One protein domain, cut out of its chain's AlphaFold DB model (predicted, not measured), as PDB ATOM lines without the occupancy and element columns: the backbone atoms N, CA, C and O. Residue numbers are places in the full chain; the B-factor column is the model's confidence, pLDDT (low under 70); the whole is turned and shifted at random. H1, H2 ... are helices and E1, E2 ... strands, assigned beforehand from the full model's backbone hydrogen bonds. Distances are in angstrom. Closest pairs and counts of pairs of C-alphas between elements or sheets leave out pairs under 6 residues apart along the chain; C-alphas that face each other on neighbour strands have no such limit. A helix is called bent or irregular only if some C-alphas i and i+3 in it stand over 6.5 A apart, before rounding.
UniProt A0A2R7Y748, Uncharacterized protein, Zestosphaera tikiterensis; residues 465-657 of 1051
ATOM      1  N   VAL A 465    -123.900  -6.890 -20.645       85.06
ATOM      2  CA  VAL A 465    -122.667  -6.869 -19.832       85.06
ATOM      3  C   VAL A 465    -121.459  -6.602 -20.726       85.06
ATOM      4  O   VAL A 465    -120.685  -5.684 -20.462       85.06
ATOM      5  N   VAL A 466    -121.348  -7.339 -21.834       89.50
ATOM      6  CA  VAL A 466    -120.315  -7.112 -22.848       89.50
ATOM      7  C   VAL A 466    -120.414  -5.692 -23.409       89.50
ATOM      8  O   VAL A 466    -119.391  -5.029 -23.516       89.50
ATOM      9  N   LYS A 467    -121.614  -5.177 -23.704       89.31
ATOM     10  CA  LYS A 467    -121.826  -3.815 -24.218       89.31
ATOM     11  C   LYS A 467    -121.336  -2.739 -23.247       89.31
ATOM     12  O   LYS A 467    -120.692  -1.790 -23.685       89.31
ATOM     13  N   ASN A 468    -121.593  -2.894 -21.951       88.88
ATOM     14  CA  ASN A 468    -121.112  -1.958 -20.935       88.88
ATOM     15  C   ASN A 468    -119.578  -1.945 -20.867       88.88
ATOM     16  O   ASN A 468    -118.977  -0.889 -20.691       88.88
ATOM     17  N   VAL A 469    -118.940  -3.105 -21.047       92.06
ATOM     18  CA  VAL A 469    -117.474  -3.208 -21.107       92.06
ATOM     19  C   VAL A 469    -116.929  -2.646 -22.426       92.06
ATOM     20  O   VAL A 469    -115.915  -1.953 -22.420       92.06
ATOM     21  N   VAL A 470    -117.625  -2.850 -23.553       92.44
ATOM     22  CA  VAL A 470    -117.277  -2.257 -24.861       92.44
ATOM     23  C   VAL A 470    -117.113  -0.745 -24.751       92.44
ATOM     24  O   VAL A 470    -116.179  -0.197 -25.339       92.44
ATOM     25  N   ASP A 471    -117.977  -0.075 -23.986       86.69
ATOM     26  CA  ASP A 471    -117.938   1.379 -23.793       86.69
ATOM     27  C   ASP A 471    -116.669   1.867 -23.071       86.69
ATOM     28  O   ASP A 471    -116.285   3.021 -23.253       86.69
ATOM     29  N   GLY A 472    -115.969   0.986 -22.347       89.44
ATOM     30  CA  GLY A 472    -114.663   1.256 -21.736       89.44
ATOM     31  C   GLY A 472    -113.461   1.121 -22.681       89.44
ATOM     32  O   GLY A 472    -112.395   1.651 -22.373       89.44
ATOM     33  N   TYR A 473    -113.611   0.455 -23.830       91.81
ATOM     34  CA  TYR A 473    -112.536   0.288 -24.818       91.81
ATOM     35  C   TYR A 473    -112.497   1.431 -25.829       91.81
ATOM     36  O   TYR A 473    -113.535   1.846 -26.351       91.81
ATOM     37  N   ALA A 474    -111.297   1.895 -26.180       91.75
ATOM     38  CA  ALA A 474    -111.121   2.914 -27.206       91.75
ATOM     39  C   ALA A 474    -111.301   2.324 -28.616       91.75
ATOM     40  O   ALA A 474    -111.184   1.119 -28.851       91.75
ATOM     41  N   SER A 475    -111.541   3.190 -29.604       90.25
ATOM     42  CA  SER A 475    -111.622   2.778 -31.015       90.25
ATOM     43  C   SER A 475    -110.317   2.148 -31.516       90.25
ATOM     44  O   SER A 475    -110.352   1.222 -32.321       90.25
ATOM     45  N   GLU A 476    -109.165   2.597 -31.006       90.88
ATOM     46  CA  GLU A 476    -107.865   2.010 -31.350       90.88
ATOM     47  C   GLU A 476    -107.743   0.550 -30.905       90.88
ATOM     48  O   GLU A 476    -107.202  -0.256 -31.656       90.88
ATOM     49  N   ASP A 477    -108.306   0.174 -29.751       92.44
ATOM     50  CA  ASP A 477    -108.283  -1.214 -29.273       92.44
ATOM     51  C   ASP A 477    -109.055  -2.140 -30.216       92.44
ATOM     52  O   ASP A 477    -108.593  -3.232 -30.548       92.44
ATOM     53  N   GLY A 478    -110.202  -1.672 -30.720       92.75
ATOM     54  CA  GLY A 478    -110.962  -2.397 -31.734       92.75
ATOM     55  C   GLY A 478    -110.197  -2.535 -33.049       92.75
ATOM     56  O   GLY A 478    -110.121  -3.622 -33.622       92.75
ATOM     57  N   LEU A 479    -109.565  -1.454 -33.504       93.25
ATOM     58  CA  LEU A 479    -108.798  -1.437 -34.749       93.25
ATOM     59  C   LEU A 479    -107.522  -2.289 -34.685       93.25
ATOM     60  O   LEU A 479    -107.126  -2.849 -35.709       93.25
ATOM     61  N   LYS A 480    -106.910  -2.471 -33.506       93.56
ATOM     62  CA  LYS A 480    -105.816  -3.439 -33.300       93.56
ATOM     63  C   LYS A 480    -106.273  -4.873 -33.580       93.56
ATOM     64  O   LYS A 480    -105.579  -5.620 -34.268       93.56
ATOM     65  N   VAL A 481    -107.463  -5.258 -33.106       94.56
ATOM     66  CA  VAL A 481    -108.039  -6.592 -33.373       94.56
ATOM     67  C   VAL A 481    -108.290  -6.784 -34.868       94.56
ATOM     68  O   VAL A 481    -107.918  -7.815 -35.424       94.56
ATOM     69  N   VAL A 482    -108.864  -5.776 -35.529       94.62
ATOM     70  CA  VAL A 482    -109.102  -5.796 -36.981       94.62
ATOM     71  C   VAL A 482    -107.780  -5.869 -37.756       94.62
ATOM     72  O   VAL A 482    -107.671  -6.651 -38.696       94.62
ATOM     73  N   THR A 483    -106.755  -5.118 -37.337       94.12
ATOM     74  CA  THR A 483    -105.410  -5.139 -37.943       94.12
ATOM     75  C   THR A 483    -104.804  -6.540 -37.892       94.12
ATOM     76  O   THR A 483    -104.265  -7.007 -38.892       94.12
ATOM     77  N   ASN A 484    -104.953  -7.251 -36.771       92.75
ATOM     78  CA  ASN A 484    -104.473  -8.629 -36.663       92.75
ATOM     79  C   ASN A 484    -105.164  -9.567 -37.672       92.75
ATOM     80  O   ASN A 484    -104.495 -10.411 -38.261       92.75
ATOM     81  N   GLU A 485    -106.471  -9.418 -37.921       94.12
ATOM     82  CA  GLU A 485    -107.166 -10.224 -38.940       94.12
ATOM     83  C   GLU A 485    -106.709  -9.853 -40.363       94.12
ATOM     84  O   GLU A 485    -106.449 -10.731 -41.187       94.12
ATOM     85  N   VAL A 486    -106.524  -8.556 -40.643       93.50
ATOM     86  CA  VAL A 486    -105.959  -8.067 -41.915       93.50
ATOM     87  C   VAL A 486    -104.594  -8.697 -42.187       93.50
ATOM     88  O   VAL A 486    -104.339  -9.155 -43.300       93.50
ATOM     89  N   GLU A 487    -103.726  -8.754 -41.180       92.75
ATOM     90  CA  GLU A 487    -102.404  -9.375 -41.274       92.75
ATOM     91  C   GLU A 487    -102.481 -10.855 -41.666       92.75
ATOM     92  O   GLU A 487    -101.745 -11.292 -42.559       92.75
ATOM     93  N   GLN A 488    -103.402 -11.615 -41.060       90.50
ATOM     94  CA  GLN A 488    -103.607 -13.027 -41.397       90.50
ATOM     95  C   GLN A 488    -104.082 -13.203 -42.844       90.50
ATOM     96  O   GLN A 488    -103.548 -14.042 -43.576       90.50
ATOM     97  N   ILE A 489    -105.038 -12.384 -43.294       89.00
ATOM     98  CA  ILE A 489    -105.563 -12.448 -44.665       89.00
ATOM     99  C   ILE A 489    -104.479 -12.035 -45.676       89.00
ATOM    100  O   ILE A 489    -104.262 -12.729 -46.673       89.00
ATOM    101  N   ALA A 490    -103.748 -10.946 -45.420       89.31
ATOM    102  CA  ALA A 490    -102.747 -10.393 -46.334       89.31
ATOM    103  C   ALA A 490    -101.531 -11.315 -46.531       89.31
ATOM    104  O   ALA A 490    -101.008 -11.428 -47.645       89.31
ATOM    105  N   LYS A 491    -101.112 -12.048 -45.488       86.06
ATOM    106  CA  LYS A 491    -100.000 -13.018 -45.554       86.06
ATOM    107  C   LYS A 491    -100.226 -14.105 -46.618       86.06
ATOM    108  O   LYS A 491     -99.261 -14.647 -47.166       86.06
ATOM    109  N   SER A 492    -101.482 -14.383 -46.974       81.06
ATOM    110  CA  SER A 492    -101.859 -15.405 -47.959       81.06
ATOM    111  C   SER A 492    -101.613 -15.023 -49.431       81.06
ATOM    112  O   SER A 492    -101.683 -15.898 -50.299       81.06
ATOM    113  N   VAL A 493    -101.291 -13.760 -49.749       81.69
ATOM    114  CA  VAL A 493    -101.088 -13.324 -51.145       81.69
ATOM    115  C   VAL A 493     -99.701 -13.751 -51.664       81.69
ATOM    116  O   VAL A 493     -98.686 -13.369 -51.073       81.69
ATOM    117  N   PRO A 494     -99.609 -14.554 -52.742       77.94
ATOM    118  CA  PRO A 494     -98.339 -15.064 -53.271       77.94
ATOM    119  C   PRO A 494     -97.556 -14.010 -54.084       77.94
ATOM    120  O   PRO A 494     -98.101 -12.972 -54.447       77.94
ATOM    121  N   LYS A 495     -96.288 -14.314 -54.405       85.94
ATOM    122  CA  LYS A 495     -95.351 -13.550 -55.269       85.94
ATOM    123  C   LYS A 495     -94.754 -12.241 -54.724       85.94
ATOM    124  O   LYS A 495     -93.809 -11.735 -55.314       85.94
ATOM    125  N   PHE A 496     -95.234 -11.714 -53.601       92.31
ATOM    126  CA  PHE A 496     -94.598 -10.566 -52.940       92.31
ATOM    127  C   PHE A 496     -93.515 -11.016 -51.957       92.31
ATOM    128  O   PHE A 496     -93.747 -11.938 -51.166       92.31
ATOM    129  N   LYS A 497     -92.361 -10.338 -51.975       93.12
ATOM    130  CA  LYS A 497     -91.255 -10.586 -51.039       93.12
ATOM    131  C   LYS A 497     -91.579 -10.057 -49.649       93.12
ATOM    132  O   LYS A 497     -91.274 -10.724 -48.665       93.12
ATOM    133  N   TYR A 498     -92.250  -8.907 -49.587       95.00
ATOM    134  CA  TYR A 498     -92.745  -8.321 -48.346       95.00
ATOM    135  C   TYR A 498     -94.238  -8.012 -48.438       95.00
ATOM    136  O   TYR A 498     -94.731  -7.508 -49.447       95.00
ATOM    137  N   VAL A 499     -94.952  -8.294 -47.354       95.69
ATOM    138  CA  VAL A 499     -96.324  -7.858 -47.105       95.69
ATOM    139  C   VAL A 499     -96.256  -6.867 -45.958       95.69
ATOM    140  O   VAL A 499     -95.983  -7.254 -44.829       95.69
ATOM    141  N   VAL A 500     -96.454  -5.592 -46.254       95.06
ATOM    142  CA  VAL A 500     -96.400  -4.502 -45.289       95.06
ATOM    143  C   VAL A 500     -97.817  -4.134 -44.874       95.06
ATOM    144  O   VAL A 500     -98.648  -3.865 -45.733       95.06
ATOM    145  N   VAL A 501     -98.116  -4.100 -43.580       94.75
ATOM    146  CA  VAL A 501     -99.409  -3.627 -43.063       94.75
ATOM    147  C   VAL A 501     -99.187  -2.331 -42.292       94.75
ATOM    148  O   VAL A 501     -98.431  -2.290 -41.324       94.75
ATOM    149  N   ALA A 502     -99.843  -1.261 -42.736       93.12
ATOM    150  CA  ALA A 502     -99.876   0.020 -42.040       93.12
ATOM    151  C   ALA A 502    -101.199   0.119 -41.272       93.12
ATOM    152  O   ALA A 502    -102.210   0.570 -41.815       93.12
ATOM    153  N   GLY A 503    -101.199  -0.365 -40.028       89.81
ATOM    154  CA  GLY A 503    -102.399  -0.520 -39.200       89.81
ATOM    155  C   GLY A 503    -102.272   0.086 -37.804       89.81
ATOM    156  O   GLY A 503    -101.575   1.082 -37.592       89.81
ATOM    157  N   TRP A 504    -102.996  -0.479 -36.840       89.56
ATOM    158  CA  TRP A 504    -102.927  -0.092 -35.430       89.56
ATOM    159  C   TRP A 504    -102.200  -1.179 -34.643       89.56
ATOM    160  O   TRP A 504    -102.679  -2.309 -34.580       89.56
ATOM    161  N   ARG A 505    -101.057  -0.836 -34.034       87.12
ATOM    162  CA  ARG A 505    -100.272  -1.711 -33.152       87.12
ATOM    163  C   ARG A 505     -99.567  -0.925 -32.058       87.12
ATOM    164  O   ARG A 505     -99.370   0.278 -32.191       87.12
ATOM    165  N   ASP A 506     -99.164  -1.650 -31.019       84.44
ATOM    166  CA  ASP A 506     -98.324  -1.137 -29.933       84.44
ATOM    167  C   ASP A 506     -96.822  -1.219 -30.256       84.44
ATOM    168  O   ASP A 506     -96.039  -0.409 -29.770       84.44
ATOM    169  N   SER A 507     -96.415  -2.174 -31.095       87.62
ATOM    170  CA  SER A 507     -95.033  -2.352 -31.545       87.62
ATOM    171  C   SER A 507     -94.982  -2.963 -32.941       87.62
ATOM    172  O   SER A 507     -95.930  -3.623 -33.374       87.62
ATOM    173  N   ASP A 508     -93.849  -2.801 -33.618       87.75
ATOM    174  CA  ASP A 508     -93.589  -3.454 -34.897       87.75
ATOM    175  C   ASP A 508     -93.619  -4.984 -34.791       87.75
ATOM    176  O   ASP A 508     -93.239  -5.569 -33.773       87.75
ATOM    177  N   LEU A 509     -94.011  -5.639 -35.884       89.00
ATOM    178  CA  LEU A 509     -93.947  -7.091 -36.042       89.00
ATOM    179  C   LEU A 509     -93.235  -7.453 -37.341       89.00
ATOM    180  O   LEU A 509     -93.528  -6.893 -38.396       89.00
ATOM    181  N   LYS A 510     -92.362  -8.462 -37.274       89.94
ATOM    182  CA  LYS A 510     -91.743  -9.103 -38.438       89.94
ATOM    183  C   LYS A 510     -91.925 -10.612 -38.334       89.94
ATOM    184  O   LYS A 510     -91.347 -11.243 -37.454       89.94
ATOM    185  N   GLU A 511     -92.720 -11.188 -39.229       87.00
ATOM    186  CA  GLU A 511     -93.009 -12.621 -39.250       87.00
ATOM    187  C   GLU A 511     -92.963 -13.173 -40.687       87.00
ATOM    188  O   GLU A 511     -93.899 -13.035 -41.482       87.00
ATOM    189  N   GLY A 512     -91.848 -13.814 -41.045       87.25
ATOM    190  CA  GLY A 512     -91.604 -14.253 -42.421       87.25
ATOM    191  C   GLY A 512     -91.602 -13.063 -43.386       87.25
ATOM    192  O   GLY A 512     -90.827 -12.128 -43.209       87.25
ATOM    193  N   LYS A 513     -92.484 -13.085 -44.396       91.31
ATOM    194  CA  LYS A 513     -92.672 -11.958 -45.331       91.31
ATOM    195  C   LYS A 513     -93.565 -10.833 -44.792       91.31
ATOM    196  O   LYS A 513     -93.627  -9.784 -45.421       91.31
ATOM    197  N   LEU A 514     -94.299 -11.047 -43.696       93.75
ATOM    198  CA  LEU A 514     -95.204 -10.047 -43.123       93.75
ATOM    199  C   LEU A 514     -94.420  -9.073 -42.236       93.75
ATOM    200  O   LEU A 514     -93.695  -9.495 -41.337       93.75
ATOM    201  N   ILE A 515     -94.612  -7.779 -42.467       94.19
ATOM    202  CA  ILE A 515     -94.050  -6.687 -41.680       94.19
ATOM    203  C   ILE A 515     -95.185  -5.721 -41.356       94.19
ATOM    204  O   ILE A 515     -95.867  -5.238 -42.250       94.19
ATOM    205  N   SER A 516     -95.412  -5.436 -40.085       92.62
ATOM    206  CA  SER A 516     -96.459  -4.508 -39.657       92.62
ATOM    207  C   SER A 516     -95.826  -3.447 -38.778       92.62
ATOM    208  O   SER A 516     -95.102  -3.796 -37.845       92.62
ATOM    209  N   PHE A 517     -96.057  -2.180 -39.106       91.19
ATOM    210  CA  PHE A 517     -95.416  -1.047 -38.439       91.19
ATOM    211  C   PHE A 517     -96.374  -0.379 -37.457       91.19
ATOM    212  O   PHE A 517     -97.544  -0.149 -37.784       91.19
ATOM    213  N   ALA A 518     -95.867  -0.032 -36.276       86.50
ATOM    214  CA  ALA A 518     -96.585   0.805 -35.323       86.50
ATOM    215  C   ALA A 518     -96.544   2.287 -35.743       86.50
ATOM    216  O   ALA A 518     -97.576   2.962 -35.700       86.50
ATOM    217  N   ASP A 519     -95.386   2.781 -36.205       87.50
ATOM    218  CA  ASP A 519     -95.237   4.132 -36.764       87.50
ATOM    219  C   ASP A 519     -95.334   4.111 -38.297       87.50
ATOM    220  O   ASP A 519     -94.514   3.527 -39.006       87.50
ATOM    221  N   TYR A 520     -96.321   4.824 -38.837       81.81
ATOM    222  CA  TYR A 520     -96.520   4.920 -40.279       81.81
ATOM    223  C   TYR A 520     -95.353   5.592 -41.022       81.81
ATOM    224  O   TYR A 520     -95.194   5.373 -42.221       81.81
ATOM    225  N   ARG A 521     -94.524   6.402 -40.351       85.88
ATOM    226  CA  ARG A 521     -93.347   7.034 -40.977       85.88
ATOM    227  C   ARG A 521     -92.262   6.021 -41.317       85.88
ATOM    228  O   ARG A 521     -91.486   6.229 -42.250       85.88
ATOM    229  N   GLU A 522     -92.206   4.920 -40.579       89.19
ATOM    230  CA  GLU A 522     -91.260   3.839 -40.839       89.19
ATOM    231  C   GLU A 522     -91.669   3.009 -42.056       89.19
ATOM    232  O   GLU A 522     -90.797   2.510 -42.766       89.19
ATOM    233  N   VAL A 523     -92.967   2.978 -42.386       91.19
ATOM    234  CA  VAL A 523     -93.474   2.389 -43.636       91.19
ATOM    235  C   VAL A 523     -92.837   3.079 -44.841       91.19
ATOM    236  O   VAL A 523     -92.313   2.410 -45.727       91.19
ATOM    237  N   GLU A 524     -92.832   4.414 -44.882       88.56
ATOM    238  CA  GLU A 524     -92.261   5.165 -46.008       88.56
ATOM    239  C   GLU A 524     -90.756   4.917 -46.166       88.56
ATOM    240  O   GLU A 524     -90.289   4.686 -47.284       88.56
ATOM    241  N   ARG A 525     -90.006   4.896 -45.052       90.44
ATOM    242  CA  ARG A 525     -88.573   4.553 -45.058       90.44
ATOM    243  C   ARG A 525     -88.347   3.133 -45.562       90.44
ATOM    244  O   ARG A 525     -87.546   2.933 -46.467       90.44
ATOM    245  N   PHE A 526     -89.115   2.167 -45.061       93.38
ATOM    246  CA  PHE A 526     -89.007   0.774 -45.481       93.38
ATOM    247  C   PHE A 526     -89.255   0.603 -46.984       93.38
ATOM    248  O   PHE A 526     -88.494  -0.087 -47.665       93.38
ATOM    249  N   LEU A 527     -90.291   1.259 -47.517       92.44
ATOM    250  CA  LEU A 527     -90.606   1.233 -48.944       92.44
ATOM    251  C   LEU A 527     -89.512   1.886 -49.803       92.44
ATOM    252  O   LEU A 527     -89.343   1.485 -50.960       92.44
ATOM    253  N   ALA A 528     -88.801   2.886 -49.278       89.00
ATOM    254  CA  ALA A 528     -87.666   3.512 -49.949       89.00
ATOM    255  C   ALA A 528     -86.434   2.594 -49.949       89.00
ATOM    256  O   ALA A 528     -85.860   2.363 -51.011       89.00
ATOM    257  N   ASP A 529     -86.092   2.010 -48.797       92.19
ATOM    258  CA  ASP A 529     -84.929   1.129 -48.632       92.19
ATOM    259  C   ASP A 529     -85.054  -0.173 -49.445       92.19
ATOM    260  O   ASP A 529     -84.053  -0.743 -49.874       92.19
ATOM    261  N   HIS A 530     -86.284  -0.627 -49.705       93.25
ATOM    262  CA  HIS A 530     -86.584  -1.853 -50.456       93.25
ATOM    263  C   HIS A 530     -87.222  -1.552 -51.820       93.25
ATOM    264  O   HIS A 530     -88.117  -2.265 -52.274       93.25
ATOM    265  N   ALA A 531     -86.795  -0.469 -52.480       89.31
ATOM    266  CA  ALA A 531     -87.384  -0.022 -53.741       89.31
ATOM    267  C   ALA A 531     -87.310  -1.048 -54.883       89.31
ATOM    268  O   ALA A 531     -88.163  -1.023 -55.771       89.31
ATOM    269  N   ASP A 532     -86.328  -1.945 -54.852       91.81
ATOM    270  CA  ASP A 532     -86.128  -2.969 -55.878       91.81
ATOM    271  C   ASP A 532     -86.909  -4.259 -55.640       91.81
ATOM    272  O   ASP A 532     -86.838  -5.174 -56.455       91.81
ATOM    273  N   GLU A 533     -87.655  -4.347 -54.541       93.94
ATOM    274  CA  GLU A 533     -88.348  -5.564 -54.130       93.94
ATOM    275  C   GLU A 533     -89.859  -5.454 -54.357       93.94
ATOM    276  O   GLU A 533     -90.434  -4.373 -54.209       93.94
ATOM    277  N   PRO A 534     -90.545  -6.561 -54.686       93.69
ATOM    278  CA  PRO A 534     -91.989  -6.552 -54.828       93.69
ATOM    279  C   PRO A 534     -92.663  -6.521 -53.455       93.69
ATOM    280  O   PRO A 534     -92.509  -7.445 -52.646       93.69
ATOM    281  N   ILE A 535     -93.457  -5.476 -53.212       94.94
ATOM    282  CA  ILE A 535     -94.102  -5.224 -51.918       94.94
ATOM    283  C   ILE A 535     -95.621  -5.139 -52.082       94.94
ATOM    284  O   ILE A 535     -96.132  -4.455 -52.970       94.94
ATOM    285  N   LEU A 536     -96.345  -5.823 -51.196       95.12
ATOM    286  CA  LEU A 536     -97.774  -5.628 -50.979       95.12
ATOM    287  C   LEU A 536     -97.958  -4.769 -49.733       95.12
ATOM    288  O   LEU A 536     -97.722  -5.251 -48.636       95.12
ATOM    289  N   LEU A 537     -98.396  -3.527 -49.887       94.62
ATOM    290  CA  LEU A 537     -98.801  -2.665 -48.784       94.62
ATOM    291  C   LEU A 537    -100.311  -2.789 -48.559       94.62
ATOM    292  O   LEU A 537    -101.086  -2.565 -49.482       94.62
ATOM    293  N   VAL A 538    -100.749  -3.088 -47.342       94.81
ATOM    294  CA  VAL A 538    -102.138  -2.913 -46.913       94.81
ATOM    295  C   VAL A 538    -102.207  -1.657 -46.061       94.81
ATOM    296  O   VAL A 538    -101.697  -1.619 -44.942       94.81
ATOM    297  N   ASP A 539    -102.800  -0.615 -46.625       92.38
ATOM    298  CA  ASP A 539    -102.886   0.704 -46.025       92.38
ATOM    299  C   ASP A 539    -104.246   0.901 -45.351       92.38
ATOM    300  O   ASP A 539    -105.266   1.126 -46.010       92.38
ATOM    301  N   LEU A 540    -104.247   0.823 -44.021       91.25
ATOM    302  CA  LEU A 540    -105.424   1.111 -43.205       91.25
ATOM    303  C   LEU A 540    -105.430   2.556 -42.677       91.25
ATOM    304  O   LEU A 540    -106.431   2.992 -42.111       91.25
ATOM    305  N   ARG A 541    -104.326   3.298 -42.847       87.06
ATOM    306  CA  ARG A 541    -104.099   4.636 -42.270       87.06
ATOM    307  C   ARG A 541    -104.239   5.775 -43.286       87.06
ATOM    308  O   ARG A 541    -104.245   6.933 -42.880       87.06
ATOM    309  N   GLY A 542    -104.378   5.471 -44.576       85.44
ATOM    310  CA  GLY A 542    -104.542   6.465 -45.638       85.44
ATOM    311  C   GLY A 542    -103.239   7.198 -45.967       85.44
ATOM    312  O   GLY A 542    -103.210   8.429 -46.043       85.44
ATOM    313  N   LEU A 543    -102.153   6.448 -46.134       86.31
ATOM    314  CA  LEU A 543    -100.818   6.958 -46.423       86.31
ATOM    315  C   LEU A 543    -100.694   7.500 -47.852       86.31
ATOM    316  O   LEU A 543    -101.238   6.968 -48.822       86.31
ATOM    317  N   LYS A 544     -99.900   8.563 -48.002       86.00
ATOM    318  CA  LYS A 544     -99.586   9.163 -49.306       86.00
ATOM    319  C   LYS A 544     -98.329   8.526 -49.892       86.00
ATOM    320  O   LYS A 544     -97.259   9.123 -49.898       86.00
ATOM    321  N   ILE A 545     -98.472   7.312 -50.408       86.25
ATOM    322  CA  ILE A 545     -97.351   6.551 -50.963       86.25
ATOM    323  C   ILE A 545     -97.185   6.830 -52.458       86.25
ATOM    324  O   ILE A 545     -98.158   6.810 -53.217       86.25
ATOM    325  N   LYS A 546     -95.940   7.061 -52.895       83.06
ATOM    326  CA  LYS A 546     -95.628   7.211 -54.320       83.06
ATOM    327  C   LYS A 546     -95.888   5.875 -55.039       83.06
ATOM    328  O   LYS A 546     -95.286   4.868 -54.659       83.06
ATOM    329  N   PRO A 547     -96.743   5.848 -56.073       82.00
ATOM    330  CA  PRO A 547     -97.018   4.622 -56.808       82.00
ATOM    331  C   PRO A 547     -95.777   4.149 -57.576       82.00
ATOM    332  O   PRO A 547     -95.001   4.958 -58.091       82.00
ATOM    333  N   ARG A 548     -95.592   2.827 -57.632       89.38
ATOM    334  CA  ARG A 548     -94.529   2.144 -58.387       89.38
ATOM    335  C   ARG A 548     -95.059   0.838 -58.956       89.38
ATOM    336  O   ARG A 548     -95.929   0.214 -58.352       89.38
ATOM    337  N   SER A 549     -94.519   0.397 -60.086       90.31
ATOM    338  CA  SER A 549     -94.998  -0.810 -60.773       90.31
ATOM    339  C   SER A 549     -94.793  -2.109 -59.978       90.31
ATOM    340  O   SER A 549     -95.592  -3.025 -60.131       90.31
ATOM    341  N   ASN A 550     -93.808  -2.190 -59.080       91.38
ATOM    342  CA  ASN A 550     -93.587  -3.347 -58.196       91.38
ATOM    343  C   ASN A 550     -94.281  -3.245 -56.820       91.38
ATOM    344  O   ASN A 550     -94.129  -4.136 -55.983       91.38
ATOM    345  N   LEU A 551     -95.044  -2.174 -56.576       92.62
ATOM    346  CA  LEU A 551     -95.767  -1.938 -55.329       92.62
ATOM    347  C   LEU A 551     -97.273  -2.080 -55.567       92.62
ATOM    348  O   LEU A 551     -97.874  -1.309 -56.318       92.62
ATOM    349  N   ALA A 552     -97.888  -3.045 -54.888       92.38
ATOM    350  CA  ALA A 552     -99.339  -3.140 -54.794       92.38
ATOM    351  C   ALA A 552     -99.797  -2.517 -53.474       92.38
ATOM    352  O   ALA A 552     -99.260  -2.851 -52.425       92.38
ATOM    353  N   ILE A 553    -100.784  -1.626 -53.517       92.75
ATOM    354  CA  ILE A 553    -101.354  -0.978 -52.334       92.75
ATOM    355  C   ILE A 553    -102.820  -1.370 -52.242       92.75
ATOM    356  O   ILE A 553    -103.620  -1.000 -53.095       92.75
ATOM    357  N   VAL A 554    -103.192  -2.110 -51.211       93.44
ATOM    358  CA  VAL A 554    -104.586  -2.379 -50.870       93.44
ATOM    359  C   VAL A 554    -105.051  -1.270 -49.949       93.44
ATOM    360  O   VAL A 554    -104.432  -1.022 -48.917       93.44
ATOM    361  N   LYS A 555    -106.132  -0.604 -50.339       90.19
ATOM    362  CA  LYS A 555    -106.724   0.504 -49.597       90.19
ATOM    363  C   LYS A 555    -108.071   0.073 -49.048       90.19
ATOM    364  O   LYS A 555    -108.779  -0.741 -49.647       90.19
ATOM    365  N   THR A 556    -108.445   0.666 -47.930       89.62
ATOM    366  CA  THR A 556    -109.782   0.503 -47.377       89.62
ATOM    367  C   THR A 556    -110.802   1.278 -48.214       89.62
ATOM    368  O   THR A 556    -110.519   2.350 -48.755       89.62
ATOM    369  N   GLN A 557    -112.008   0.731 -48.343       86.94
ATOM    370  CA  GLN A 557    -113.157   1.441 -48.890       86.94
ATOM    371  C   GLN A 557    -114.269   1.424 -47.855       86.94
ATOM    372  O   GLN A 557    -114.811   0.372 -47.523       86.94
ATOM    373  N   ASP A 558    -114.619   2.605 -47.361       84.19
ATOM    374  CA  ASP A 558    -115.723   2.737 -46.425       84.19
ATOM    375  C   ASP A 558    -117.045   2.901 -47.180       84.19
ATOM    376  O   ASP A 558    -117.158   3.721 -48.096       84.19
ATOM    377  N   VAL A 559    -118.032   2.081 -46.827       84.50
ATOM    378  CA  VAL A 559    -119.329   1.983 -47.512       84.50
ATOM    379  C   VAL A 559    -120.441   1.976 -46.465       84.50
ATOM    380  O   VAL A 559    -120.262   1.452 -45.364       84.50
ATOM    381  N   GLU A 560    -121.594   2.555 -46.809       86.19
ATOM    382  CA  GLU A 560    -122.804   2.460 -45.988       86.19
ATOM    383  C   GLU A 560    -123.253   0.997 -45.865       86.19
ATOM    384  O   GLU A 560    -123.553   0.343 -46.867       86.19
ATOM    385  N   LEU A 561    -123.362   0.501 -44.631       81.56
ATOM    386  CA  LEU A 561    -123.718  -0.897 -44.349       81.56
ATOM    387  C   LEU A 561    -125.097  -1.278 -44.884       81.56
ATOM    388  O   LEU A 561    -125.280  -2.378 -45.392       81.56
ATOM    389  N   LYS A 562    -126.058  -0.350 -44.836       77.44
ATOM    390  CA  LYS A 562    -127.426  -0.578 -45.328       77.44
ATOM    391  C   LYS A 562    -127.501  -0.821 -46.839       77.44
ATOM    392  O   LYS A 562    -128.506  -1.338 -47.309       77.44
ATOM    393  N   ARG A 563    -126.471  -0.438 -47.602       77.38
ATOM    394  CA  ARG A 563    -126.402  -0.662 -49.058       77.38
ATOM    395  C   ARG A 563    -125.725  -1.985 -49.428       77.38
ATOM    396  O   ARG A 563    -125.614  -2.288 -50.611       77.38
ATOM    397  N   LEU A 564    -125.254  -2.744 -48.439       79.25
ATOM    398  CA  LEU A 564    -124.557  -4.012 -48.619       79.25
ATOM    399  C   LEU A 564    -125.455  -5.149 -48.125       79.25
ATOM    400  O   LEU A 564    -125.489  -5.432 -46.932       79.25
ATOM    401  N   GLU A 565    -126.161  -5.823 -49.037       78.44
ATOM    402  CA  GLU A 565    -127.015  -6.975 -48.690       78.44
ATOM    403  C   GLU A 565    -126.234  -8.053 -47.915       78.44
ATOM    404  O   GLU A 565    -126.724  -8.614 -46.938       78.44
ATOM    405  N   GLU A 566    -124.966  -8.261 -48.275       78.38
ATOM    406  CA  GLU A 566    -124.054  -9.213 -47.631       78.38
ATOM    407  C   GLU A 566    -123.737  -8.876 -46.159       78.38
ATOM    408  O   GLU A 566    -123.252  -9.744 -45.429       78.38
ATOM    409  N   ALA A 567    -124.018  -7.650 -45.694       83.31
ATOM    410  CA  ALA A 567    -123.770  -7.200 -44.321       83.31
ATOM    411  C   ALA A 567    -124.962  -7.400 -43.363       83.31
ATOM    412  O   ALA A 567    -124.840  -7.059 -42.183       83.31
ATOM    413  N   GLY A 568    -126.088  -7.963 -43.830       84.31
ATOM    414  CA  GLY A 568    -127.291  -8.183 -43.013       84.31
ATOM    415  C   GLY A 568    -127.007  -8.908 -41.693       84.31
ATOM    416  O   GLY A 568    -127.392  -8.422 -40.631       84.31
ATOM    417  N   ASP A 569    -126.223  -9.989 -41.742       86.69
ATOM    418  CA  ASP A 569    -125.854 -10.770 -40.552       86.69
ATOM    419  C   ASP A 569    -125.026  -9.961 -39.534       86.69
ATOM    420  O   ASP A 569    -125.146 -10.166 -38.327       86.69
ATOM    421  N   ILE A 570    -124.177  -9.036 -40.009       89.94
ATOM    422  CA  ILE A 570    -123.342  -8.182 -39.147       89.94
ATOM    423  C   ILE A 570    -124.230  -7.179 -38.406       89.94
ATOM    424  O   ILE A 570    -124.062  -6.976 -37.202       89.94
ATOM    425  N   LEU A 571    -125.192  -6.572 -39.110       87.44
ATOM    426  CA  LEU A 571    -126.155  -5.644 -38.517       87.44
ATOM    427  C   LEU A 571    -127.068  -6.351 -37.512       87.44
ATOM    428  O   LEU A 571    -127.276  -5.834 -36.416       87.44
ATOM    429  N   GLU A 572    -127.564  -7.545 -37.845       85.88
ATOM    430  CA  GLU A 572    -128.365  -8.350 -36.923       85.88
ATOM    431  C   GLU A 572    -127.563  -8.701 -35.663       85.88
ATOM    432  O   GLU A 572    -128.044  -8.505 -34.547       85.88
ATOM    433  N   PHE A 573    -126.311  -9.143 -35.815       89.31
ATOM    434  CA  PHE A 573    -125.449  -9.467 -34.682       89.31
ATOM    435  C   PHE A 573    -125.182  -8.255 -33.781       89.31
ATOM    436  O   PHE A 573    -125.350  -8.354 -32.566       89.31
ATOM    437  N   LEU A 574    -124.816  -7.104 -34.353       89.25
ATOM    438  CA  LEU A 574    -124.549  -5.877 -33.593       89.25
ATOM    439  C   LEU A 574    -125.807  -5.307 -32.919       89.25
ATOM    440  O   LEU A 574    -125.713  -4.748 -31.824       89.25
ATOM    441  N   SER A 575    -126.989  -5.516 -33.507       83.81
ATOM    442  CA  SER A 575    -128.259  -5.085 -32.912       83.81
ATOM    443  C   SER A 575    -128.543  -5.743 -31.555       83.81
ATOM    444  O   SER A 575    -129.150  -5.111 -30.692       83.81
ATOM    445  N   ARG A 576    -128.011  -6.954 -31.309       84.06
ATOM    446  CA  ARG A 576    -128.092  -7.655 -30.010       84.06
ATOM    447  C   ARG A 576    -127.391  -6.896 -28.880       84.06
ATOM    448  O   ARG A 576    -127.694  -7.111 -27.717       84.06
ATOM    449  N   PHE A 577    -126.474  -5.991 -29.223       85.94
ATOM    450  CA  PHE A 577    -125.758  -5.119 -28.290       85.94
ATOM    451  C   PHE A 577    -126.329  -3.689 -28.278       85.94
ATOM    452  O   PHE A 577    -125.702  -2.786 -27.727       85.94
ATOM    453  N   ALA A 578    -127.485  -3.459 -28.916       83.38
ATOM    454  CA  ALA A 578    -128.060  -2.135 -29.171       83.38
ATOM    455  C   ALA A 578    -127.108  -1.184 -29.932       83.38
ATOM    456  O   ALA A 578    -127.122   0.030 -29.733       83.38
ATOM    457  N   ILE A 579    -126.267  -1.739 -30.811       85.69
ATOM    458  CA  ILE A 579    -125.313  -0.993 -31.635       85.69
ATOM    459  C   ILE A 579    -125.830  -0.953 -33.075       85.69
ATOM    460  O   ILE A 579    -126.147  -1.989 -33.656       85.69
ATOM    461  N   THR A 580    -125.893   0.239 -33.669       86.25
ATOM    462  CA  THR A 580    -126.352   0.441 -35.053       86.25
ATOM    463  C   THR A 580    -125.355   1.308 -35.826       86.25
ATOM    464  O   THR A 580    -125.540   2.518 -35.918       86.25
ATOM    465  N   PRO A 581    -124.274   0.715 -36.359       90.25
ATOM    466  CA  PRO A 581    -123.277   1.467 -37.111       90.25
ATOM    467  C   PRO A 581    -123.811   1.857 -38.492       90.25
ATOM    468  O   PRO A 581    -124.569   1.110 -39.119       90.25
ATOM    469  N   GLU A 582    -123.374   3.006 -38.999       87.31
ATOM    470  CA  GLU A 582    -123.750   3.464 -40.341       87.31
ATOM    471  C   GLU A 582    -122.767   2.967 -41.406       87.31
ATOM    472  O   GLU A 582    -123.160   2.659 -42.540       87.31
ATOM    473  N   LYS A 583    -121.488   2.855 -41.035       91.81
ATOM    474  CA  LYS A 583    -120.378   2.560 -41.949       91.81
ATOM    475  C   LYS A 583    -119.653   1.267 -41.602       91.81
ATOM    476  O   LYS A 583    -119.553   0.882 -40.438       91.81
ATOM    477  N   LEU A 584    -119.097   0.612 -42.619       91.06
ATOM    478  CA  LEU A 584    -118.365  -0.646 -42.458       91.06
ATOM    479  C   LEU A 584    -117.135  -0.501 -41.542       91.06
ATOM    480  O   LEU A 584    -116.888  -1.376 -40.712       91.06
ATOM    481  N   SER A 585    -116.398   0.609 -41.647       90.31
ATOM    482  CA  SER A 585    -115.249   0.901 -40.773       90.31
ATOM    483  C   SER A 585    -115.640   0.999 -39.290       90.31
ATOM    484  O   SER A 585    -114.946   0.481 -38.408       90.31
ATOM    485  N   GLU A 586    -116.790   1.612 -39.017       92.62
ATOM    486  CA  GLU A 586    -117.364   1.757 -37.683       92.62
ATOM    487  C   GLU A 586    -117.777   0.392 -37.120       92.62
ATOM    488  O   GLU A 586    -117.381   0.035 -36.010       92.62
ATOM    489  N   ALA A 587    -118.490  -0.418 -37.913       94.06
ATOM    490  CA  ALA A 587    -118.875  -1.772 -37.518       94.06
ATOM    491  C   ALA A 587    -117.668  -2.656 -37.195       94.06
ATOM    492  O   ALA A 587    -117.672  -3.333 -36.170       94.06
ATOM    493  N   LEU A 588    -116.619  -2.633 -38.023       94.62
ATOM    494  CA  LEU A 588    -115.391  -3.394 -37.770       94.62
ATOM    495  C   LEU A 588    -114.705  -2.964 -36.471       94.62
ATOM    496  O   LEU A 588    -114.290  -3.810 -35.681       94.62
ATOM    497  N   THR A 589    -114.644  -1.656 -36.217       94.69
ATOM    498  CA  THR A 589    -114.101  -1.105 -34.968       94.69
ATOM    499  C   THR A 589    -114.898  -1.594 -33.756       94.69
ATOM    500  O   THR A 589    -114.320  -2.033 -32.761       94.69
ATOM    501  N   LEU A 590    -116.230  -1.564 -33.844       95.19
ATOM    502  CA  LEU A 590    -117.130  -2.004 -32.777       95.19
ATOM    503  C   LEU A 590    -117.044  -3.514 -32.536       95.19
ATOM    504  O   LEU A 590    -116.962  -3.931 -31.385       95.19
ATOM    505  N   LEU A 591    -116.972  -4.330 -33.590       96.62
ATOM    506  CA  LEU A 591    -116.718  -5.768 -33.473       96.62
ATOM    507  C   LEU A 591    -115.372  -6.045 -32.784       96.62
ATOM    508  O   LEU A 591    -115.294  -6.892 -31.897       96.62
ATOM    509  N   GLY A 592    -114.320  -5.297 -33.129       95.88
ATOM    510  CA  GLY A 592    -113.028  -5.393 -32.451       95.88
ATOM    511  C   GLY A 592    -113.125  -5.085 -30.950       95.88
ATOM    512  O   GLY A 592    -112.601  -5.839 -30.132       95.88
ATOM    513  N   ARG A 593    -113.858  -4.029 -30.574       96.56
ATOM    514  CA  ARG A 593    -114.111  -3.684 -29.161       96.56
ATOM    515  C   ARG A 593    -114.935  -4.756 -28.446       96.56
ATOM    516  O   ARG A 593    -114.617  -5.083 -27.308       96.56
ATOM    517  N   ILE A 594    -115.936  -5.346 -29.110       96.38
ATOM    518  CA  ILE A 594    -116.708  -6.485 -28.580       96.38
ATOM    519  C   ILE A 594    -115.781  -7.658 -28.279       96.38
ATOM    520  O   ILE A 594    -115.866  -8.230 -27.197       96.38
ATOM    521  N   LYS A 595    -114.853  -7.992 -29.183       96.19
ATOM    522  CA  LYS A 595    -113.869  -9.054 -28.936       96.19
ATOM    523  C   LYS A 595    -113.051  -8.762 -27.675       96.19
ATOM    524  O   LYS A 595    -112.911  -9.657 -26.845       96.19
ATOM    525  N   CYS A 596    -112.527  -7.543 -27.517       95.44
ATOM    526  CA  CYS A 596    -111.765  -7.156 -26.323       95.44
ATOM    527  C   CYS A 596    -112.602  -7.263 -25.042       95.44
ATOM    528  O   CYS A 596    -112.172  -7.903 -24.086       95.44
ATOM    529  N   ALA A 597    -113.823  -6.727 -25.061       95.25
ATOM    530  CA  ALA A 597    -114.753  -6.804 -23.941       95.25
ATOM    531  C   ALA A 597    -115.086  -8.251 -23.554       95.25
ATOM    532  O   ALA A 597    -115.085  -8.595 -22.377       95.25
ATOM    533  N   VAL A 598    -115.324  -9.123 -24.534       95.12
ATOM    534  CA  VAL A 598    -115.589 -10.543 -24.280       95.12
ATOM    535  C   VAL A 598    -114.376 -11.240 -23.665       95.12
ATOM    536  O   VAL A 598    -114.554 -12.026 -22.740       95.12
ATOM    537  N   ASP A 599    -113.161 -10.957 -24.142       95.25
ATOM    538  CA  ASP A 599    -111.938 -11.520 -23.558       95.25
ATOM    539  C   ASP A 599    -111.739 -11.066 -22.106       95.25
ATOM    540  O   ASP A 599    -111.381 -11.880 -21.257       95.25
ATOM    541  N   GLU A 600    -112.012  -9.797 -21.796       94.94
ATOM    542  CA  GLU A 600    -111.956  -9.290 -20.423       94.94
ATOM    543  C   GLU A 600    -112.972  -9.991 -19.515       94.94
ATOM    544  O   GLU A 600    -112.612 -10.488 -18.447       94.94
ATOM    545  N   VAL A 601    -114.227 -10.091 -19.960       92.62
ATOM    546  CA  VAL A 601    -115.292 -10.739 -19.187       92.62
ATOM    547  C   VAL A 601    -115.020 -12.238 -19.007       92.62
ATOM    548  O   VAL A 601    -115.275 -12.782 -17.936       92.62
ATOM    549  N   LEU A 602    -114.468 -12.916 -20.021       92.38
ATOM    550  CA  LEU A 602    -114.060 -14.324 -19.930       92.38
ATOM    551  C   LEU A 602    -112.958 -14.552 -18.889       92.38
ATOM    552  O   LEU A 602    -112.974 -15.585 -18.217       92.38
ATOM    553  N   ASN A 603    -112.014 -13.615 -18.767       93.00
ATOM    554  CA  ASN A 603    -110.890 -13.726 -17.838       93.00
ATOM    555  C   ASN A 603    -111.309 -13.554 -16.369       93.00
ATOM    556  O   ASN A 603    -110.645 -14.104 -15.493       93.00
ATOM    557  N   ASP A 604    -112.399 -12.828 -16.097       89.69
ATOM    558  CA  ASP A 604    -112.881 -12.563 -14.736       89.69
ATOM    559  C   ASP A 604    -114.420 -12.571 -14.650       89.69
ATOM    560  O   ASP A 604    -115.074 -11.576 -14.335       89.69
ATOM    561  N   VAL A 605    -115.017 -13.732 -14.941       87.12
ATOM    562  CA  VAL A 605    -116.475 -13.938 -14.870       87.12
ATOM    563  C   VAL A 605    -117.074 -13.500 -13.519       87.12
ATOM    564  O   VAL A 605    -118.089 -12.801 -13.545       87.12
ATOM    565  N   PRO A 606    -116.492 -13.833 -12.345       82.19
ATOM    566  CA  PRO A 606    -117.071 -13.454 -11.053       82.19
ATOM    567  C   PRO A 606    -117.194 -11.941 -10.836       82.19
ATOM    568  O   PRO A 606    -118.144 -11.498 -10.192       82.19
ATOM    569  N   ARG A 607    -116.272 -11.137 -11.385       84.69
ATOM    570  CA  ARG A 607    -116.324  -9.670 -11.293       84.69
ATOM    571  C   ARG A 607    -117.498  -9.073 -12.066       84.69
ATOM    572  O   ARG A 607    -118.111  -8.116 -11.598       84.69
ATOM    573  N   TYR A 608    -117.797  -9.621 -13.242       81.31
ATOM    574  CA  TYR A 608    -118.841  -9.112 -14.138       81.31
ATOM    575  C   TYR A 608    -120.220  -9.723 -13.878       81.31
ATOM    576  O   TYR A 608    -121.238  -9.108 -14.194       81.31
ATOM    577  N   PHE A 609    -120.255 -10.903 -13.262       77.38
ATOM    578  CA  PHE A 609    -121.469 -11.601 -12.864       77.38
ATOM    579  C   PHE A 609    -121.433 -11.859 -11.352       77.38
ATOM    580  O   PHE A 609    -121.170 -12.988 -10.929       77.38
ATOM    581  N   PRO A 610    -121.713 -10.838 -10.515       68.94
ATOM    582  CA  PRO A 610    -121.666 -10.975  -9.058       68.94
ATOM    583  C   PRO A 610    -122.617 -12.063  -8.546       68.94
ATOM    584  O   PRO A 610    -122.327 -12.690  -7.531       68.94
ATOM    585  N   ASP A 611    -123.684 -12.378  -9.284       64.25
ATOM    586  CA  ASP A 611    -124.595 -13.488  -8.987       64.25
ATOM    587  C   ASP A 611    -123.884 -14.849  -8.882       64.25
ATOM    588  O   ASP A 611    -124.314 -15.705  -8.111       64.25
ATOM    589  N   VAL A 612    -122.766 -15.042  -9.596       69.00
ATOM    590  CA  VAL A 612    -121.912 -16.242  -9.491       69.00
ATOM    591  C   VAL A 612    -121.283 -16.353  -8.106       69.00
ATOM    592  O   VAL A 612    -121.143 -17.451  -7.574       69.00
ATOM    593  N   THR A 613    -120.925 -15.223  -7.498       65.88
ATOM    594  CA  THR A 613    -120.300 -15.191  -6.167       65.88
ATOM    595  C   THR A 613    -121.295 -15.416  -5.029       65.88
ATOM    596  O   THR A 613    -120.880 -15.798  -3.941       65.88
ATOM    597  N   ILE A 614    -122.596 -15.230  -5.284       63.84
ATOM    598  CA  ILE A 614    -123.673 -15.474  -4.310       63.84
ATOM    599  C   ILE A 614    -123.962 -16.981  -4.168       63.84
ATOM    600  O   ILE A 614    -124.532 -17.414  -3.169       63.84
ATOM    601  N   VAL A 615    -123.576 -17.803  -5.152       63.47
ATOM    602  CA  VAL A 615    -123.767 -19.258  -5.105       63.47
ATOM    603  C   VAL A 615    -122.655 -19.901  -4.272       63.47
ATOM    604  O   VAL A 615    -121.527 -20.042  -4.740       63.47
ATOM    605  N   GLU A 616    -122.985 -20.307  -3.043       60.88
ATOM    606  CA  GLU A 616    -122.047 -20.956  -2.107       60.88
ATOM    607  C   GLU A 616    -121.684 -22.396  -2.517       60.88
ATOM    608  O   GLU A 616    -120.604 -22.886  -2.199       60.88
ATOM    609  N   GLU A 617    -122.560 -23.078  -3.259       63.78
ATOM    610  CA  GLU A 617    -122.332 -24.449  -3.720       63.78
ATOM    611  C   GLU A 617    -121.394 -24.502  -4.936       63.78
ATOM    612  O   GLU A 617    -121.774 -24.128  -6.051       63.78
ATOM    613  N   ASP A 618    -120.200 -25.073  -4.751       69.69
ATOM    614  CA  ASP A 618    -119.166 -25.182  -5.792       69.69
ATOM    615  C   ASP A 618    -119.656 -25.825  -7.098       69.69
ATOM    616  O   ASP A 618    -119.264 -25.409  -8.189       69.69
ATOM    617  N   PHE A 619    -120.517 -26.843  -7.018       67.62
ATOM    618  CA  PHE A 619    -121.042 -27.526  -8.202       67.62
ATOM    619  C   PHE A 619    -121.926 -26.607  -9.057       67.62
ATOM    620  O   PHE A 619    -121.720 -26.500 -10.266       67.62
ATOM    621  N   LEU A 620    -122.881 -25.910  -8.440       63.94
ATOM    622  CA  LEU A 620    -123.773 -24.991  -9.152       63.94
ATOM    623  C   LEU A 620    -123.042 -23.735  -9.612       63.94
ATOM    624  O   LEU A 620    -123.319 -23.237 -10.702       63.94
ATOM    625  N   LYS A 621    -122.077 -23.264  -8.819       73.19
ATOM    626  CA  LYS A 621    -121.179 -22.183  -9.215       73.19
ATOM    627  C   LYS A 621    -120.422 -22.543 -10.494       73.19
ATOM    628  O   LYS A 621    -120.436 -21.758 -11.438       73.19
ATOM    629  N   ARG A 622    -119.852 -23.754 -10.579       77.81
ATOM    630  CA  ARG A 622    -119.196 -24.256 -11.802       77.81
ATOM    631  C   ARG A 622    -120.152 -24.335 -12.986       77.81
ATOM    632  O   ARG A 622    -119.805 -23.850 -14.052       77.81
ATOM    633  N   ILE A 623    -121.362 -24.872 -12.803       72.25
ATOM    634  CA  ILE A 623    -122.360 -24.926 -13.886       72.25
ATOM    635  C   ILE A 623    -122.687 -23.522 -14.406       72.25
ATOM    636  O   ILE A 623    -122.780 -23.322 -15.617       72.25
ATOM    637  N   LEU A 624    -122.856 -22.551 -13.506       73.06
ATOM    638  CA  LEU A 624    -123.168 -21.175 -13.874       73.06
ATOM    639  C   LEU A 624    -122.000 -20.504 -14.610       73.06
ATOM    640  O   LEU A 624    -122.206 -19.865 -15.642       73.06
ATOM    641  N   GLU A 625    -120.775 -20.687 -14.117       80.12
ATOM    642  CA  GLU A 625    -119.567 -20.207 -14.789       80.12
ATOM    643  C   GLU A 625    -119.394 -20.832 -16.176       80.12
ATOM    644  O   GLU A 625    -119.118 -20.114 -17.135       80.12
ATOM    645  N   ASP A 626    -119.566 -22.149 -16.299       82.44
ATOM    646  CA  ASP A 626    -119.421 -22.874 -17.563       82.44
ATOM    647  C   ASP A 626    -120.466 -22.419 -18.584       82.44
ATOM    648  O   ASP A 626    -120.145 -22.225 -19.759       82.44
ATOM    649  N   PHE A 627    -121.698 -22.167 -18.135       77.19
ATOM    650  CA  PHE A 627    -122.753 -21.600 -18.970       77.19
ATOM    651  C   PHE A 627    -122.376 -20.208 -19.506       77.19
ATOM    652  O   PHE A 627    -122.431 -19.972 -20.718       77.19
ATOM    653  N   ILE A 628    -121.935 -19.298 -18.627       81.38
ATOM    654  CA  ILE A 628    -121.514 -17.942 -19.012       81.38
ATOM    655  C   ILE A 628    -120.326 -18.008 -19.983       81.38
ATOM    656  O   ILE A 628    -120.356 -17.382 -21.047       81.38
ATOM    657  N   LYS A 629    -119.305 -18.815 -19.665       87.44
ATOM    658  CA  LYS A 629    -118.114 -19.015 -20.506       87.44
ATOM    659  C   LYS A 629    -118.488 -19.562 -21.881       87.44
ATOM    660  O   LYS A 629    -117.984 -19.065 -22.886       87.44
ATOM    661  N   ALA A 630    -119.386 -20.544 -21.962       83.38
ATOM    662  CA  ALA A 630    -119.842 -21.098 -23.236       83.38
ATOM    663  C   ALA A 630    -120.516 -20.030 -24.114       83.38
ATOM    664  O   ALA A 630    -120.234 -19.933 -25.311       83.38
ATOM    665  N   ARG A 631    -121.365 -19.178 -23.526       82.38
ATOM    666  CA  ARG A 631    -122.042 -18.111 -24.272       82.38
ATOM    667  C   ARG A 631    -121.080 -17.017 -24.727       82.38
ATOM    668  O   ARG A 631    -121.133 -16.626 -25.891       82.38
ATOM    669  N   LEU A 632    -120.174 -16.573 -23.857       90.12
ATOM    670  CA  LEU A 632    -119.124 -15.613 -24.203       90.12
ATOM    671  C   LEU A 632    -118.216 -16.146 -25.320       90.12
ATOM    672  O   LEU A 632    -117.929 -15.426 -26.272       90.12
ATOM    673  N   ASN A 633    -117.838 -17.426 -25.273       91.12
ATOM    674  CA  ASN A 633    -117.069 -18.060 -26.346       91.12
ATOM    675  C   ASN A 633    -117.826 -18.076 -27.685       91.12
ATOM    676  O   ASN A 633    -117.218 -17.829 -28.725       91.12
ATOM    677  N   ASN A 634    -119.145 -18.293 -27.672       87.12
ATOM    678  CA  ASN A 634    -119.976 -18.189 -28.877       87.12
ATOM    679  C   ASN A 634    -120.045 -16.755 -29.425       87.12
ATOM    680  O   ASN A 634    -120.022 -16.555 -30.641       87.12
ATOM    681  N   ILE A 635    -120.104 -15.745 -28.551       90.00
ATOM    682  CA  ILE A 635    -120.031 -14.337 -28.966       90.00
ATOM    683  C   ILE A 635    -118.659 -14.050 -29.582       90.00
ATOM    684  O   ILE A 635    -118.589 -13.469 -30.663       90.00
ATOM    685  N   LYS A 636    -117.571 -14.497 -28.943       94.50
ATOM    686  CA  LYS A 636    -116.196 -14.335 -29.434       94.50
ATOM    687  C   LYS A 636    -116.009 -14.949 -30.819       94.50
ATOM    688  O   LYS A 636    -115.504 -14.278 -31.715       94.50
ATOM    689  N   SER A 637    -116.435 -16.197 -31.015       92.50
ATOM    690  CA  SER A 637    -116.304 -16.892 -32.301       92.50
ATOM    691  C   SER A 637    -117.129 -16.222 -33.403       92.50
ATOM    692  O   SER A 637    -116.611 -15.993 -34.497       92.50
ATOM    693  N   SER A 638    -118.369 -15.823 -33.097       92.19
ATOM    694  CA  SER A 638    -119.231 -15.076 -34.024       92.19
ATOM    695  C   SER A 638    -118.601 -13.733 -34.400       92.19
ATOM    696  O   SER A 638    -118.502 -13.403 -35.578       92.19
ATOM    697  N   THR A 639    -118.090 -12.997 -33.409       94.31
ATOM    698  CA  THR A 639    -117.419 -11.705 -33.606       94.31
ATOM    699  C   THR A 639    -116.217 -11.843 -34.538       94.31
ATOM    700  O   THR A 639    -116.112 -11.089 -35.500       94.31
ATOM    701  N   LEU A 640    -115.342 -12.829 -34.315       94.06
ATOM    702  CA  LEU A 640    -114.180 -13.077 -35.180       94.06
ATOM    703  C   LEU A 640    -114.590 -13.441 -36.615       94.06
ATOM    704  O   LEU A 640    -114.003 -12.935 -37.569       94.06
ATOM    705  N   SER A 641    -115.630 -14.265 -36.776       94.25
ATOM    706  CA  SER A 641    -116.185 -14.607 -38.092       94.25
ATOM    707  C   SER A 641    -116.687 -13.365 -38.841       94.25
ATOM    708  O   SER A 641    -116.363 -13.161 -40.015       94.25
ATOM    709  N   TYR A 642    -117.418 -12.483 -38.152       94.62
ATOM    710  CA  TYR A 642    -117.915 -11.237 -38.735       94.62
ATOM    711  C   TYR A 642    -116.810 -10.211 -39.002       94.62
ATOM    712  O   TYR A 642    -116.888  -9.518 -40.014       94.62
ATOM    713  N   ILE A 643    -115.760 -10.142 -38.172       95.19
ATOM    714  CA  ILE A 643    -114.567  -9.328 -38.461       95.19
ATOM    715  C   ILE A 643    -113.928  -9.809 -39.760       95.19
ATOM    716  O   ILE A 643    -113.693  -8.996 -40.647       95.19
ATOM    717  N   LYS A 644    -113.709 -11.119 -39.921       92.31
ATOM    718  CA  LYS A 644    -113.128 -11.680 -41.146       92.31
ATOM    719  C   LYS A 644    -113.953 -11.330 -42.388       92.31
ATOM    720  O   LYS A 644    -113.410 -10.790 -43.350       92.31
ATOM    721  N   LYS A 645    -115.270 -11.569 -42.341       90.50
ATOM    722  CA  LYS A 645    -116.204 -11.221 -43.429       90.50
ATOM    723  C   LYS A 645    -116.173  -9.719 -43.735       90.50
ATOM    724  O   LYS A 645    -116.038  -9.323 -44.888       90.50
ATOM    725  N   GLY A 646    -116.247  -8.877 -42.704       91.31
ATOM    726  CA  GLY A 646    -116.223  -7.424 -42.859       91.31
ATOM    727  C   GLY A 646    -114.888  -6.894 -43.392       91.31
ATOM    728  O   GLY A 646    -114.892  -5.986 -44.216       91.31
ATOM    729  N   VAL A 647    -113.750  -7.471 -42.990       92.62
ATOM    730  CA  VAL A 647    -112.415  -7.093 -43.485       92.62
ATOM    731  C   VAL A 647    -112.277  -7.388 -44.976       92.62
ATOM    732  O   VAL A 647    -111.758  -6.547 -45.708       92.62
ATOM    733  N   GLU A 648    -112.771  -8.533 -45.452       88.31
ATOM    734  CA  GLU A 648    -112.769  -8.851 -46.887       88.31
ATOM    735  C   GLU A 648    -113.574  -7.825 -47.703       88.31
ATOM    736  O   GLU A 648    -113.136  -7.414 -48.779       88.31
ATOM    737  N   MET A 649    -114.707  -7.354 -47.170       88.44
ATOM    738  CA  MET A 649    -115.515  -6.291 -47.783       88.44
ATOM    739  C   MET A 649    -114.833  -4.914 -47.698       88.44
ATOM    740  O   MET A 649    -114.932  -4.100 -48.621       88.44
ATOM    741  N   TRP A 650    -114.129  -4.646 -46.597       91.00
ATOM    742  CA  TRP A 650    -113.482  -3.362 -46.329       91.00
ATOM    743  C   TRP A 650    -112.229  -3.160 -47.178       91.00
ATOM    744  O   TRP A 650    -111.994  -2.067 -47.692       91.00
ATOM    745  N   LEU A 651    -111.459  -4.225 -47.406       90.81
ATOM    746  CA  LEU A 651    -110.289  -4.245 -48.283       90.81
ATOM    747  C   LEU A 651    -110.678  -4.471 -49.747       90.81
ATOM    748  O   LEU A 651    -110.073  -5.300 -50.418       90.81
ATOM    749  N   SER A 652    -111.684  -3.755 -50.252       87.12
ATOM    750  CA  SER A 652    -112.260  -3.958 -51.591       87.12
ATOM    751  C   SER A 652    -111.653  -3.080 -52.689       87.12
ATOM    752  O   SER A 652    -112.084  -3.154 -53.843       87.12
ATOM    753  N   ARG A 653    -110.601  -2.307 -52.396       89.81
ATOM    754  CA  ARG A 653    -109.831  -1.558 -53.401       89.81
ATOM    755  C   ARG A 653    -108.358  -1.900 -53.337       89.81
ATOM    756  O   ARG A 653    -107.783  -2.053 -52.265       89.81
ATOM    757  N   TYR A 654    -107.729  -1.971 -54.500       91.56
ATOM    758  CA  TYR A 654    -106.280  -2.038 -54.585       91.56
ATOM    759  C   TYR A 654    -105.775  -1.218 -55.764       91.56
ATOM    760  O   TYR A 654    -106.485  -0.999 -56.742       91.56
ATOM    761  N   SER A 655    -104.533  -0.773 -55.678       89.12
ATOM    762  CA  SER A 655    -103.800  -0.156 -56.767       89.12
ATOM    763  C   SER A 655    -102.516  -0.924 -57.019       89.12
ATOM    764  O   SER A 655    -101.889  -1.409 -56.080       89.12
ATOM    765  N   ILE A 656    -102.106  -1.025 -58.275       86.69
ATOM    766  CA  ILE A 656    -100.803  -1.576 -58.647       86.69
ATOM    767  C   ILE A 656    -100.198  -0.677 -59.727       86.69
ATOM    768  O   ILE A 656    -100.835  -0.399 -60.749       86.69
ATOM    769  N   GLY A 657     -99.009  -0.128 -59.466       82.62
ATOM    770  CA  GLY A 657     -98.546   1.053 -60.204       82.62
ATOM    771  C   GLY A 657     -99.499   2.243 -60.020       82.62
ATOM    772  O   GLY A 657     -99.957   2.507 -58.909       82.62
TER     773      GLY A 657
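This is residues 465 to 657 of the 1051 residues of an uncharacterized protein of Zestosphaera tikiterensis (UniProt A0A2R7Y748). A twisted sheet with H2 over one face and H3 over the other makes one end of an elongated domain, and two long helices, H5 and H8, run side by side away from it; H8 reaches farthest, to small H6 and H7 at the other end. H2 joins the two parts, its first half crossing H5 and its last half covering the sheet, while H1 packs on H5 and irregular H4 lies near H5 and H8. The printed part has 193 residues, with H1 H2 E1 E2 E3 H3 E4 E5 H4 H5 H6 H7 H8 E6 along the chain: eight helices and six strands, class mixed. The mixed sheet has the order E2 E3 E1 E4 E5 E6. The whole is only just loose, close to compact, with a radius of gyration of the C-alphas of 19.6 A and spans of 67 by 36 by 27 A.

H1, residues 465 to 470, touches H5, residues 584 to 603, at a steep tilt of 56 degrees, opposite ways; the closest C-alphas, of Val 470 and Ala 597, are 5.3 A apart. H2, residues 475 to 491, touches H5 with residues 475 to 482 alone, about perpendicular at 79 degrees, the closest C-alphas being those of Gly 478 and Gly 592, 3.7 A. H2 is on the sheet over E1, residues 498 to 502, at a height of 8.2 A. E2, residues 509 to 511, and E3, residues 514 to 517, form an antiparallel hairpin, with N 509 and O 516 2.9 A apart. E3 is parallel to E1, with N 515 and O 499 at 2.8 A. H3, residues 520 to 529, is on the opposite face at a height of 9.2 A, giving three layers, helices on both faces of a sheet. E4, residues 535 to 539, is parallel to E1, with N 500 and O 536 at 2.7 A; E3, H3 and E4 form a split strand-helix-strand unit, E1 lying between its strands, with a right-handed crossover. E5, residues 551 to 555, is parallel to E4, with N 537 and O 552 at 2.8 A, and antiparallel to E6, residues 653 to 656, with N 655 and O 553 at 2.7 A. H4, residues 565 to 575, is close to but not clearly touching H8, residues 618 to 650, the closest C-alphas, of Ile 570 and Tyr 642, being 6.2 A apart; H4, H5 and H8 form a bundle, three helices grouped together. H8 touches H5 at a shallow tilt of 21 degrees, opposite ways, the closest C-alphas being those of Lys 595 and Lys 636, 5.8 A. H6, residues 605 to 608, only just touches H8, with 3 pairs of C-alphas within 8 A, the closest being those of Val 605 and Glu 625, 7.0 A. H7, residues 610 to 614, touches H8, the closest C-alphas being those of Val 612 and Lys 621, 6.0 A. Every O i to N i+4 pair is within hydrogen-bond range in H1, H2, H5, H7 and H8, against 5 of 6 in H3 and 5 of 7 in H4; H6 is too short for such a pair.

H1 begins at C-alpha 465, (-122.667, -6.869, -19.832). H2 is 24.4 A from first to last C-alpha, H5 is 28.9 A and H8 is 46.4 A; H8 begins at C-alpha 618, (-119.166, -25.182, -5.792), and ends at C-alpha 650, (-113.482, -3.362, -46.329). H4 is irregular, with C-alphas 566 and 569 7.5 A apart. E6 ends at C-alpha 656, (-100.803, -1.576, -58.647).

The two C-alphas farthest apart, of Ser 549 and Glu 616, are 67.7 A apart. The printed part has no cut, and its one long link, of 11 residues, joins E4 to E5. Mean pLDDT of the printed part is 87.7; residues 610 to 620 are under 70.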